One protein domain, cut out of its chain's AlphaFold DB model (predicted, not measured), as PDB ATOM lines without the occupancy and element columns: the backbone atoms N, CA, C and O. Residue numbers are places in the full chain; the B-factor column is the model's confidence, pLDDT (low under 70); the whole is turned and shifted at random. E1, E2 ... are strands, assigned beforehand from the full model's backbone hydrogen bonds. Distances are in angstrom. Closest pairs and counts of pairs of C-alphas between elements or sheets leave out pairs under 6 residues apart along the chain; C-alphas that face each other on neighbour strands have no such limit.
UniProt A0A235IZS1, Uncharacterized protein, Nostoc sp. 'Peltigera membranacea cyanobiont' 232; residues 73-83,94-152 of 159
ATOM      1  N   THR A  73       4.256  -9.800  -8.846       81.69
ATOM      2  CA  THR A  73       3.315  -8.908  -9.534       81.69
ATOM      3  C   THR A  73       2.093  -9.685 -10.019       81.69
ATOM      4  O   THR A  73       2.213 -10.754 -10.615       81.69
ATOM      5  N   GLN A  74       0.900  -9.149  -9.767       81.69
ATOM      6  CA  GLN A  74      -0.377  -9.709 -10.200       81.69
ATOM      7  C   GLN A  74      -1.167  -8.650 -10.968       81.69
ATOM      8  O   GLN A  74      -1.202  -7.484 -10.585       81.69
ATOM      9  N   LEU A  75      -1.814  -9.056 -12.058       82.44
ATOM     10  CA  LEU A  75      -2.698  -8.199 -12.838       82.44
ATOM     11  C   LEU A  75      -4.115  -8.751 -12.760       82.44
ATOM     12  O   LEU A  75      -4.375  -9.848 -13.249       82.44
ATOM     13  N   ASP A  76      -5.010  -7.981 -12.157       82.12
ATOM     14  CA  ASP A  76      -6.436  -8.287 -12.088       82.12
ATOM     15  C   ASP A  76      -7.206  -7.326 -12.997       82.12
ATOM     16  O   ASP A  76      -6.927  -6.132 -13.005       82.12
ATOM     17  N   CYS A  77      -8.155  -7.821 -13.786       78.31
ATOM     18  CA  CYS A  77      -8.913  -7.014 -14.737       78.31
ATOM     19  C   CYS A  77     -10.411  -7.195 -14.504       78.31
ATOM     20  O   CYS A  77     -10.973  -8.255 -14.776       78.31
ATOM     21  N   ALA A  78     -11.074  -6.115 -14.093       74.62
ATOM     22  CA  ALA A  78     -12.518  -6.074 -13.942       74.62
ATOM     23  C   ALA A  78     -13.152  -5.310 -15.112       74.62
ATOM     24  O   ALA A  78     -12.717  -4.221 -15.501       74.62
ATOM     25  N   ARG A  79     -14.233  -5.865 -15.670       63.41
ATOM     26  CA  ARG A  79     -15.120  -5.112 -16.563       63.41
ATOM     27  C   ARG A  79     -16.058  -4.286 -15.694       63.41
ATOM     28  O   ARG A  79     -17.016  -4.821 -15.144       63.41
ATOM     29  N   VAL A  80     -15.780  -2.993 -15.554       57.62
ATOM     30  CA  VAL A  80     -16.707  -2.080 -14.882       57.62
ATOM     31  C   VAL A  80     -17.816  -1.743 -15.871       57.62
ATOM     32  O   VAL A  80     -17.589  -1.047 -16.861       57.62
ATOM     33  N   LEU A  81     -19.016  -2.273 -15.626       48.78
ATOM     34  CA  LEU A  81     -20.217  -1.849 -16.333       48.78
ATOM     35  C   LEU A  81     -20.538  -0.431 -15.839       48.78
ATOM     36  O   LEU A  81     -20.984  -0.248 -14.707       48.78
ATOM     37  N   GLN A  82     -20.240   0.589 -16.643       47.22
ATOM     38  CA  GLN A  82     -20.735   1.929 -16.349       47.22
ATOM     39  C   GLN A  82     -22.254   1.899 -16.517       47.22
ATOM     40  O   GLN A  82     -22.758   1.815 -17.635       47.22
ATOM     41  N   ASN A  83     -22.978   1.950 -15.399       39.38
ATOM     42  CA  ASN A  83     -24.414   2.203 -15.383       39.38
ATOM     43  C   ASN A  83     -24.650   3.663 -15.805       39.38
ATOM     44  O   ASN A  83     -24.873   4.533 -14.967       39.38
ATOM     45  N   SER A  94     -17.606  -1.041 -22.787       57.03
ATOM     46  CA  SER A  94     -17.134  -1.509 -21.487       57.03
ATOM     47  C   SER A  94     -15.650  -1.164 -21.375       57.03
ATOM     48  O   SER A  94     -14.812  -1.808 -22.011       57.03
ATOM     49  N   THR A  95     -15.312  -0.133 -20.604       64.56
ATOM     50  CA  THR A  95     -13.910   0.220 -20.377       64.56
ATOM     51  C   THR A  95     -13.292  -0.858 -19.489       64.56
ATOM     52  O   THR A  95     -13.710  -1.052 -18.349       64.56
ATOM     53  N   ILE A  96     -12.314  -1.597 -20.019       70.62
ATOM     54  CA  ILE A  96     -11.561  -2.583 -19.236       70.62
ATOM     55  C   ILE A  96     -10.622  -1.814 -18.306       70.62
ATOM     56  O   ILE A  96      -9.777  -1.037 -18.766       70.62
ATOM     57  N   ILE A  97     -10.789  -2.032 -17.004       80.25
ATOM     58  CA  ILE A  97      -9.946  -1.467 -15.958       80.25
ATOM     59  C   ILE A  97      -9.192  -2.623 -15.313       80.25
ATOM     60  O   ILE A  97      -9.795  -3.533 -14.749       80.25
ATOM     61  N   CYS A  98      -7.869  -2.572 -15.387       81.56
ATOM     62  CA  CYS A  98      -6.987  -3.517 -14.732       81.56
ATOM     63  C   CYS A  98      -6.260  -2.862 -13.557       81.56
ATOM     64  O   CYS A  98      -5.949  -1.673 -13.581       81.56
ATOM     65  N   GLN A  99      -5.975  -3.642 -12.529       84.31
ATOM     66  CA  GLN A  99      -5.162  -3.284 -11.386       84.31
ATOM     67  C   GLN A  99      -3.914  -4.155 -11.421       84.31
ATOM     68  O   GLN A  99      -3.987  -5.378 -11.326       84.31
ATOM     69  N   LEU A 100      -2.765  -3.515 -11.596       82.88
ATOM     70  CA  LEU A 100      -1.471  -4.144 -11.410       82.88
ATOM     71  C   LEU A 100      -1.092  -3.963  -9.942       82.88
ATOM     72  O   LEU A 100      -0.853  -2.838  -9.503       82.88
ATOM     73  N   ILE A 101      -1.094  -5.054  -9.191       81.94
ATOM     74  CA  ILE A 101      -0.817  -5.081  -7.759       81.94
ATOM     75  C   ILE A 101       0.504  -5.811  -7.553       81.94
ATOM     76  O   ILE A 101       0.734  -6.878  -8.121       81.94
ATOM     77  N   GLU A 102       1.386  -5.234  -6.752       79.62
ATOM     78  CA  GLU A 102       2.620  -5.887  -6.338       79.62
ATOM     79  C   GLU A 102       2.462  -6.366  -4.904       79.62
ATOM     80  O   GLU A 102       2.111  -5.586  -4.019       79.62
ATOM     81  N   PHE A 103       2.767  -7.634  -4.677       82.06
ATOM     82  CA  PHE A 103       2.841  -8.251  -3.365       82.06
ATOM     83  C   PHE A 103       4.292  -8.587  -3.029       82.06
ATOM     84  O   PHE A 103       5.121  -8.741  -3.922       82.06
ATOM     85  N   ASP A 104       4.632  -8.712  -1.754       80.19
ATOM     86  CA  ASP A 104       5.805  -9.494  -1.367       80.19
ATOM     87  C   ASP A 104       5.479 -10.993  -1.333       80.19
ATOM     88  O   ASP A 104       4.335 -11.411  -1.535       80.19
ATOM     89  N   LEU A 105       6.488 -11.822  -1.070       80.44
ATOM     90  CA  LEU A 105       6.325 -13.276  -1.042       80.44
ATOM     91  C   LEU A 105       5.401 -13.778   0.084       80.44
ATOM     92  O   LEU A 105       4.984 -14.933   0.068       80.44
ATOM     93  N   PHE A 106       5.067 -12.915   1.045       79.81
ATOM     94  CA  PHE A 106       4.154 -13.198   2.149       79.81
ATOM     95  C   PHE A 106       2.747 -12.625   1.916       79.81
ATOM     96  O   PHE A 106       1.894 -12.728   2.796       79.81
ATOM     97  N   GLY A 107       2.482 -12.050   0.739       76.06
ATOM     98  CA  GLY A 107       1.171 -11.529   0.360       76.06
ATOM     99  C   GLY A 107       0.891 -10.096   0.819       76.06
ATOM    100  O   GLY A 107      -0.257  -9.659   0.750       76.06
ATOM    101  N   HIS A 108       1.893  -9.331   1.264       77.56
ATOM    102  CA  HIS A 108       1.689  -7.910   1.561       77.56
ATOM    103  C   HIS A 108       1.703  -7.090   0.292       77.56
ATOM    104  O   HIS A 108       2.690  -7.087  -0.438       77.56
ATOM    105  N   GLN A 109       0.640  -6.324   0.077       81.75
ATOM    106  CA  GLN A 109       0.588  -5.370  -1.015       81.75
ATOM    107  C   GLN A 109       1.643  -4.271  -0.812       81.75
ATOM    108  O   GLN A 109       1.561  -3.476   0.123       81.75
ATOM    109  N   LYS A 110       2.627  -4.220  -1.711       77.56
ATOM    110  CA  LYS A 110       3.671  -3.191  -1.777       77.56
ATOM    111  C   LYS A 110       3.248  -1.980  -2.590       77.56
ATOM    112  O   LYS A 110       3.576  -0.854  -2.231       77.56
ATOM    113  N   SER A 111       2.571  -2.205  -3.710       78.69
ATOM    114  CA  SER A 111       2.147  -1.133  -4.604       78.69
ATOM    115  C   SER A 111       0.924  -1.551  -5.415       78.69
ATOM    116  O   SER A 111       0.616  -2.738  -5.542       78.69
ATOM    117  N   GLN A 112       0.195  -0.567  -5.932       83.00
ATOM    118  CA  GLN A 112      -0.960  -0.786  -6.794       83.00
ATOM    119  C   GLN A 112      -1.020   0.309  -7.847       83.00
ATOM    120  O   GLN A 112      -0.874   1.491  -7.544       83.00
ATOM    121  N   LYS A 113      -1.268  -0.092  -9.092       81.94
ATOM    122  CA  LYS A 113      -1.447   0.815 -10.216       81.94
ATOM    123  C   LYS A 113      -2.666   0.427 -11.029       81.94
ATOM    124  O   LYS A 113      -2.767  -0.689 -11.533       81.94
ATOM    125  N   GLN A 114      -3.566   1.382 -11.210       82.06
ATOM    126  CA  GLN A 114      -4.710   1.223 -12.092       82.06
ATOM    127  C   GLN A 114      -4.306   1.502 -13.545       82.06
ATOM    128  O   GLN A 114      -3.579   2.450 -13.845       82.06
ATOM    129  N   ILE A 115      -4.773   0.651 -14.450       81.62
ATOM    130  CA  ILE A 115      -4.477   0.668 -15.878       81.62
ATOM    131  C   ILE A 115      -5.807   0.571 -16.624       81.62
ATOM    132  O   ILE A 115      -6.484  -0.450 -16.562       81.62
ATOM    133  N   SER A 116      -6.189   1.627 -17.337       81.06
ATOM    134  CA  SER A 116      -7.373   1.632 -18.198       81.06
ATOM    135  C   SER A 116      -6.998   1.359 -19.654       81.06
ATOM    136  O   SER A 116      -5.938   1.771 -20.131       81.06
ATOM    137  N   GLY A 117      -7.876   0.656 -20.374       76.12
ATOM    138  CA  GLY A 117      -7.715   0.433 -21.814       76.12
ATOM    139  C   GLY A 117      -6.515  -0.447 -22.159       76.12
ATOM    140  O   GLY A 117      -5.747  -0.114 -23.063       76.12
ATOM    141  N   LEU A 118      -6.326  -1.541 -21.415       78.50
ATOM    142  CA  LEU A 118      -5.309  -2.545 -21.716       78.50
ATOM    143  C   LEU A 118      -5.622  -3.218 -23.063       78.50
ATOM    144  O   LEU A 118      -6.686  -3.811 -23.231       78.50
ATOM    145  N   ILE A 119      -4.682  -3.132 -24.002       82.25
ATOM    146  CA  ILE A 119      -4.789  -3.702 -25.354       82.25
ATOM    147  C   ILE A 119      -4.090  -5.065 -25.417       82.25
ATOM    148  O   ILE A 119      -4.537  -5.966 -26.119       82.25
ATOM    149  N   GLY A 120      -2.987  -5.231 -24.681       77.88
ATOM    150  CA  GLY A 120      -2.228  -6.478 -24.676       77.88
ATOM    151  C   GLY A 120      -0.894  -6.382 -23.947       77.88
ATOM    152  O   GLY A 120      -0.608  -5.410 -23.248       77.88
ATOM    153  N   THR A 121      -0.062  -7.406 -24.124       82.25
ATOM    154  CA  THR A 121       1.278  -7.523 -23.531       82.25
ATOM    155  C   THR A 121       2.340  -7.631 -24.619       82.25
ATOM    156  O   THR A 121       2.130  -8.322 -25.613       82.25
ATOM    157  N   HIS A 122       3.509  -7.025 -24.413       81.94
ATOM    158  CA  HIS A 122       4.654  -7.141 -25.313       81.94
ATOM    159  C   HIS A 122       5.945  -7.447 -24.538       81.94
ATOM    160  O   HIS A 122       6.309  -6.673 -23.644       81.94
ATOM    161  N   PRO A 123       6.656  -8.547 -24.848       79.69
ATOM    162  CA  PRO A 123       7.963  -8.819 -24.267       79.69
ATOM    163  C   PRO A 123       9.016  -7.912 -24.912       79.69
ATOM    164  O   PRO A 123       9.225  -7.940 -26.121       79.69
ATOM    165  N   GLN A 124       9.709  -7.117 -24.101       79.38
ATOM    166  CA  GLN A 124      10.834  -6.301 -24.535       79.38
ATOM    167  C   GLN A 124      12.150  -6.952 -24.108       79.38
ATOM    168  O   GLN A 124      12.336  -7.286 -22.937       79.38
ATOM    169  N   LYS A 125      13.081  -7.079 -25.055       79.56
ATOM    170  CA  LYS A 125      14.473  -7.455 -24.804       79.56
ATOM    171  C   LYS A 125      15.332  -6.191 -24.806       79.56
ATOM    172  O   LYS A 125      15.303  -5.434 -25.772       79.56
ATOM    173  N   GLN A 126      16.075  -5.960 -23.732       78.69
ATOM    174  CA  GLN A 126      17.128  -4.951 -23.652       78.69
ATOM    175  C   GLN A 126      18.471  -5.672 -23.598       78.69
ATOM    176  O   GLN A 126      18.608  -6.683 -22.912       78.69
ATOM    177  N   THR A 127      19.438  -5.177 -24.361       81.38
ATOM    178  CA  THR A 127      20.817  -5.660 -24.311       81.38
ATOM    179  C   THR A 127      21.626  -4.595 -23.592       81.38
ATOM    180  O   THR A 127      21.659  -3.452 -24.039       81.38
ATOM    181  N   GLU A 128      22.233  -4.968 -22.478       81.94
ATOM    182  CA  GLU A 128      23.163  -4.140 -21.719       81.94
ATOM    183  C   GLU A 128      24.557  -4.763 -21.869       81.94
ATOM    184  O   GLU A 128      24.685  -5.985 -21.952       81.94
ATOM    185  N   THR A 129      25.594  -3.938 -21.956       80.12
ATOM    186  CA  THR A 129      26.980  -4.419 -21.959       80.12
ATOM    187  C   THR A 129      27.544  -4.200 -20.564       80.12
ATOM    188  O   THR A 129      27.534  -3.074 -20.068       80.12
ATOM    189  N   ASP A 130      27.978  -5.284 -19.928       74.94
ATOM    190  CA  ASP A 130      28.615  -5.274 -18.608       74.94
ATOM    191  C   ASP A 130      29.982  -4.555 -18.687       74.94
ATOM    192  O   ASP A 130      30.566  -4.496 -19.777       74.94
ATOM    193  N   PRO A 131      30.553  -4.044 -17.576       79.94
ATOM    194  CA  PRO A 131      31.894  -3.454 -17.557       79.94
ATOM    195  C   PRO A 131      32.989  -4.398 -18.074       79.94
ATOM    196  O   PRO A 131      34.016  -3.928 -18.550       79.94
ATOM    197  N   ASP A 132      32.744  -5.713 -18.030       84.88
ATOM    198  CA  ASP A 132      33.616  -6.769 -18.559       84.88
ATOM    199  C   ASP A 132      33.349  -7.098 -20.050       84.88
ATOM    200  O   ASP A 132      33.652  -8.200 -20.508       84.88
ATOM    201  N   GLU A 133      32.703  -6.198 -20.802       75.62
ATOM    202  CA  GLU A 133      32.335  -6.346 -22.228       75.62
ATOM    203  C   GLU A 133      31.407  -7.534 -22.554       75.62
ATOM    204  O   GLU A 133      31.200  -7.900 -23.715       75.62
ATOM    205  N   LYS A 134      30.780  -8.139 -21.542       78.19
ATOM    206  CA  LYS A 134      29.810  -9.225 -21.732       78.19
ATOM    207  C   LYS A 134      28.426  -8.666 -22.032       78.19
ATOM    208  O   LYS A 134      27.943  -7.765 -21.352       78.19
ATOM    209  N   PHE A 135      27.744  -9.247 -23.019       78.38
ATOM    210  CA  PHE A 135      26.346  -8.919 -23.290       78.38
ATOM    211  C   PHE A 135      25.428  -9.557 -22.245       78.38
ATOM    212  O   PHE A 135      25.354 -10.780 -22.127       78.38
ATOM    213  N   VAL A 136      24.677  -8.723 -21.535       76.38
ATOM    214  CA  VAL A 136      23.614  -9.123 -20.616       76.38
ATOM    215  C   VAL A 136      22.272  -8.828 -21.277       76.38
ATOM    216  O   VAL A 136      21.985  -7.707 -21.699       76.38
ATOM    217  N   TYR A 137      21.421  -9.849 -21.384       74.69
ATOM    218  CA  TYR A 137      20.077  -9.698 -21.935       74.69
ATOM    219  C   TYR A 137      19.051  -9.589 -20.815       74.69
ATOM    220  O   TYR A 137      18.859 -10.517 -20.032       74.69
ATOM    221  N   LYS A 138      18.340  -8.467 -20.781       75.56
ATOM    222  CA  LYS A 138      17.270  -8.197 -19.830       75.56
ATOM    223  C   LYS A 138      15.924  -8.297 -20.527       75.56
ATOM    224  O   LYS A 138      15.635  -7.562 -21.470       75.56
ATOM    225  N   TYR A 139      15.089  -9.213 -20.056       74.25
ATOM    226  CA  TYR A 139      13.738  -9.411 -20.568       74.25
ATOM    227  C   TYR A 139      12.740  -8.722 -19.639       74.25
ATOM    228  O   TYR A 139      12.810  -8.856 -18.420       74.25
ATOM    229  N   THR A 140      11.820  -7.937 -20.192       77.38
ATOM    230  CA  THR A 140      10.774  -7.252 -19.421       77.38
ATOM    231  C   THR A 140       9.458  -7.325 -20.171       77.38
ATOM    232  O   THR A 140       9.393  -6.986 -21.349       77.38
ATOM    233  N   VAL A 141       8.388  -7.739 -19.500       80.38
ATOM    234  CA  VAL A 141       7.041  -7.707 -20.080       80.38
ATOM    235  C   VAL A 141       6.473  -6.298 -19.923       80.38
ATOM    236  O   VAL A 141       6.581  -5.694 -18.859       80.38
ATOM    237  N   LYS A 142       5.880  -5.745 -20.981       82.88
ATOM    238  CA  LYS A 142       5.172  -4.460 -20.961       82.88
ATOM    239  C   LYS A 142       3.691  -4.658 -21.244       82.88
ATOM    240  O   LYS A 142       3.327  -5.361 -22.177       82.88
ATOM    241  N   LEU A 143       2.856  -3.989 -20.468       81.44
ATOM    242  CA  LEU A 143       1.429  -3.811 -20.680       81.44
ATOM    243  C   LEU A 143       1.210  -2.641 -21.644       81.44
ATOM    244  O   LEU A 143       1.684  -1.530 -21.406       81.44
ATOM    245  N   LEU A 144       0.519  -2.893 -22.749       81.38
ATOM    246  CA  LEU A 144       0.195  -1.901 -23.768       81.38
ATOM    247  C   LEU A 144      -1.183  -1.303 -23.486       81.38
ATOM    248  O   LEU A 144      -2.162  -2.035 -23.367       81.38
ATOM    249  N   THR A 145      -1.257   0.024 -23.408       81.81
ATOM    250  CA  THR A 145      -2.515   0.787 -23.343       81.81
ATOM    251  C   THR A 145      -2.626   1.717 -24.548       81.81
ATOM    252  O   THR A 145      -1.634   1.941 -25.240       81.81
ATOM    253  N   ASN A 146      -3.798   2.322 -24.760       75.38
ATOM    254  CA  ASN A 146      -4.022   3.292 -25.845       75.38
ATOM    255  C   ASN A 146      -3.079   4.507 -25.801       75.38
ATOM    256  O   ASN A 146      -2.813   5.110 -26.834       75.38
ATOM    257  N   ALA A 147      -2.574   4.875 -24.620       74.94
ATOM    258  CA  ALA A 147      -1.741   6.064 -24.451       74.94
ATOM    259  C   ALA A 147      -0.260   5.743 -24.208       74.94
ATOM    260  O   ALA A 147       0.614   6.496 -24.633       74.94
ATOM    261  N   LYS A 148       0.043   4.678 -23.450       79.06
ATOM    262  CA  LYS A 148       1.397   4.409 -22.934       79.06
ATOM    263  C   LYS A 148       1.680   2.912 -22.792       79.06
ATOM    264  O   LYS A 148       0.772   2.105 -22.603       79.06
ATOM    265  N   SER A 149       2.963   2.550 -22.800       76.81
ATOM    266  CA  SER A 149       3.415   1.225 -22.359       76.81
ATOM    267  C   SER A 149       3.822   1.276 -20.885       76.81
ATOM    268  O   SER A 149       4.596   2.139 -20.472       76.81
ATOM    269  N   ILE A 150       3.274   0.372 -20.076       77.38
ATOM    270  CA  ILE A 150       3.514   0.282 -18.632       77.38
ATOM    271  C   ILE A 150       4.276  -1.020 -18.386       77.38
ATOM    272  O   ILE A 150       3.811  -2.069 -18.814       77.38
ATOM    273  N   PRO A 151       5.450  -1.013 -17.744       75.94
ATOM    274  CA  PRO A 151       6.158  -2.259 -17.482       75.94
ATOM    275  C   PRO A 151       5.372  -3.116 -16.474       75.94
ATOM    276  O   PRO A 151       4.846  -2.585 -15.498       75.94
ATOM    277  N   PHE A 152       5.323  -4.432 -16.706       73.62
ATOM    278  CA  PHE A 152       4.723  -5.469 -15.841       73.62
ATOM    279  C   PHE A 152       5.593  -5.776 -14.604       73.62
ATOM    280  O   PHE A 152       5.543  -6.844 -14.009       73.62
TER     281      PHE A 152
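Overview. This is residues 73 to 83 and 94 to 152 of the 159 residues of an uncharacterized protein of Nostoc sp. 'Peltigera membranacea cyanobiont' 232 (UniProt A0A235IZS1). Two three-stranded antiparallel sheets make an open V: one arm is the hairpin E2 and E3 with E1 beside E2, the other is the long hairpin E4 and E5, and the chain turns from one arm into the other at Gly 117. The sheets meet near this corner and are not stacked face to face; short E6 pairs with E5 near the corner, and the loop of the long hairpin, residues 130 to 134, lies at the far end of its arm. The printed part has 70 residues with no named helix and six named strands, E1 to E6 in order along the chain; the sheet orders are E1 - E2 - E3 and E4 - E5 - E6, and the class is all strand. The whole is loose, with a radius of gyration of the C-alphas of 15.9 A, and flat, spanning 59 by 32 by 12 A.

Along the chain. E1 is residues 73 to 79, 20.1 A from first to last C-alpha, and begins at C-alpha 73 at (3.315, -8.908, -9.534). After the cut come E2, residues 96 to 104, 25.9 A long, and E3, residues 109 to 116, 20.2 A long. Gly 117 alone separates E3 from E4, which is residues 118 to 129 and, with 12 residues, the longest strand. E4 measures 32.3 A and runs from C-alpha 118 at (-5.309, -2.545, -21.716) to C-alpha 129 at (26.980, -4.419, -21.959). E5, residues 135 to 145, measures 30.4 A. E6, residues 149 to 151, measures 6.6 A and ends at C-alpha 151 at (6.158, -2.259, -17.482).

Arrangement. In the first sheet E1 and E3 are edge strands and E2 is the inner one. E1 and E2 are antiparallel at 155 degrees; N 76 and O 99 are 2.9 A apart, and N 99 and O 76 are 2.7 A apart, within hydrogen-bond range. E2 and E3 form a hairpin, antiparallel at 165 degrees, with N 100 and O 113 within hydrogen-bond range at 2.8 A. This sheet is twisted, its C-alphas lying up to 4.3 A off its best plane. E3 and E4 meet only through their link. The closest C-alphas of E2 and E4 are those of Ile 96 and Leu 118, 6.7 A apart, and the closest of E3 and E5 are those of Ser 116 and Thr 145, 7.1 A apart. E4, E5 and E6 form a meander, each strand the antiparallel neighbour of the one before. E4 and E5 are a hairpin at 162 degrees, with N 124 and O 140 within hydrogen-bond range at 2.8 A. E5 and E6 are also a hairpin, at 125 degrees, with N 143 and O 150 within range at 2.7 A. E1 is apart from E4, E5 and E6. E3 and E6 are only just apart, their closest C-alphas 8.5 A from each other.

Size, cuts and confidence. The two C-alphas farthest apart are those of Asn 83 and Asp 132, at 58.8 A. The first and last printed C-alphas, of Thr 73 and Phe 152, are 7.3 A apart. Residues 84 to 93 are not printed, and C-alphas 83 and 94 are 10.2 A apart across this cut, which lies in the link from E1 to E2. The links E2 to E3, E3 to E4, E4 to E5 and E5 to E6 are tight. The mean pLDDT of the printed part is 76.8, and the model's confidence is under 70 at residues 79 to 83 and 94 to 95.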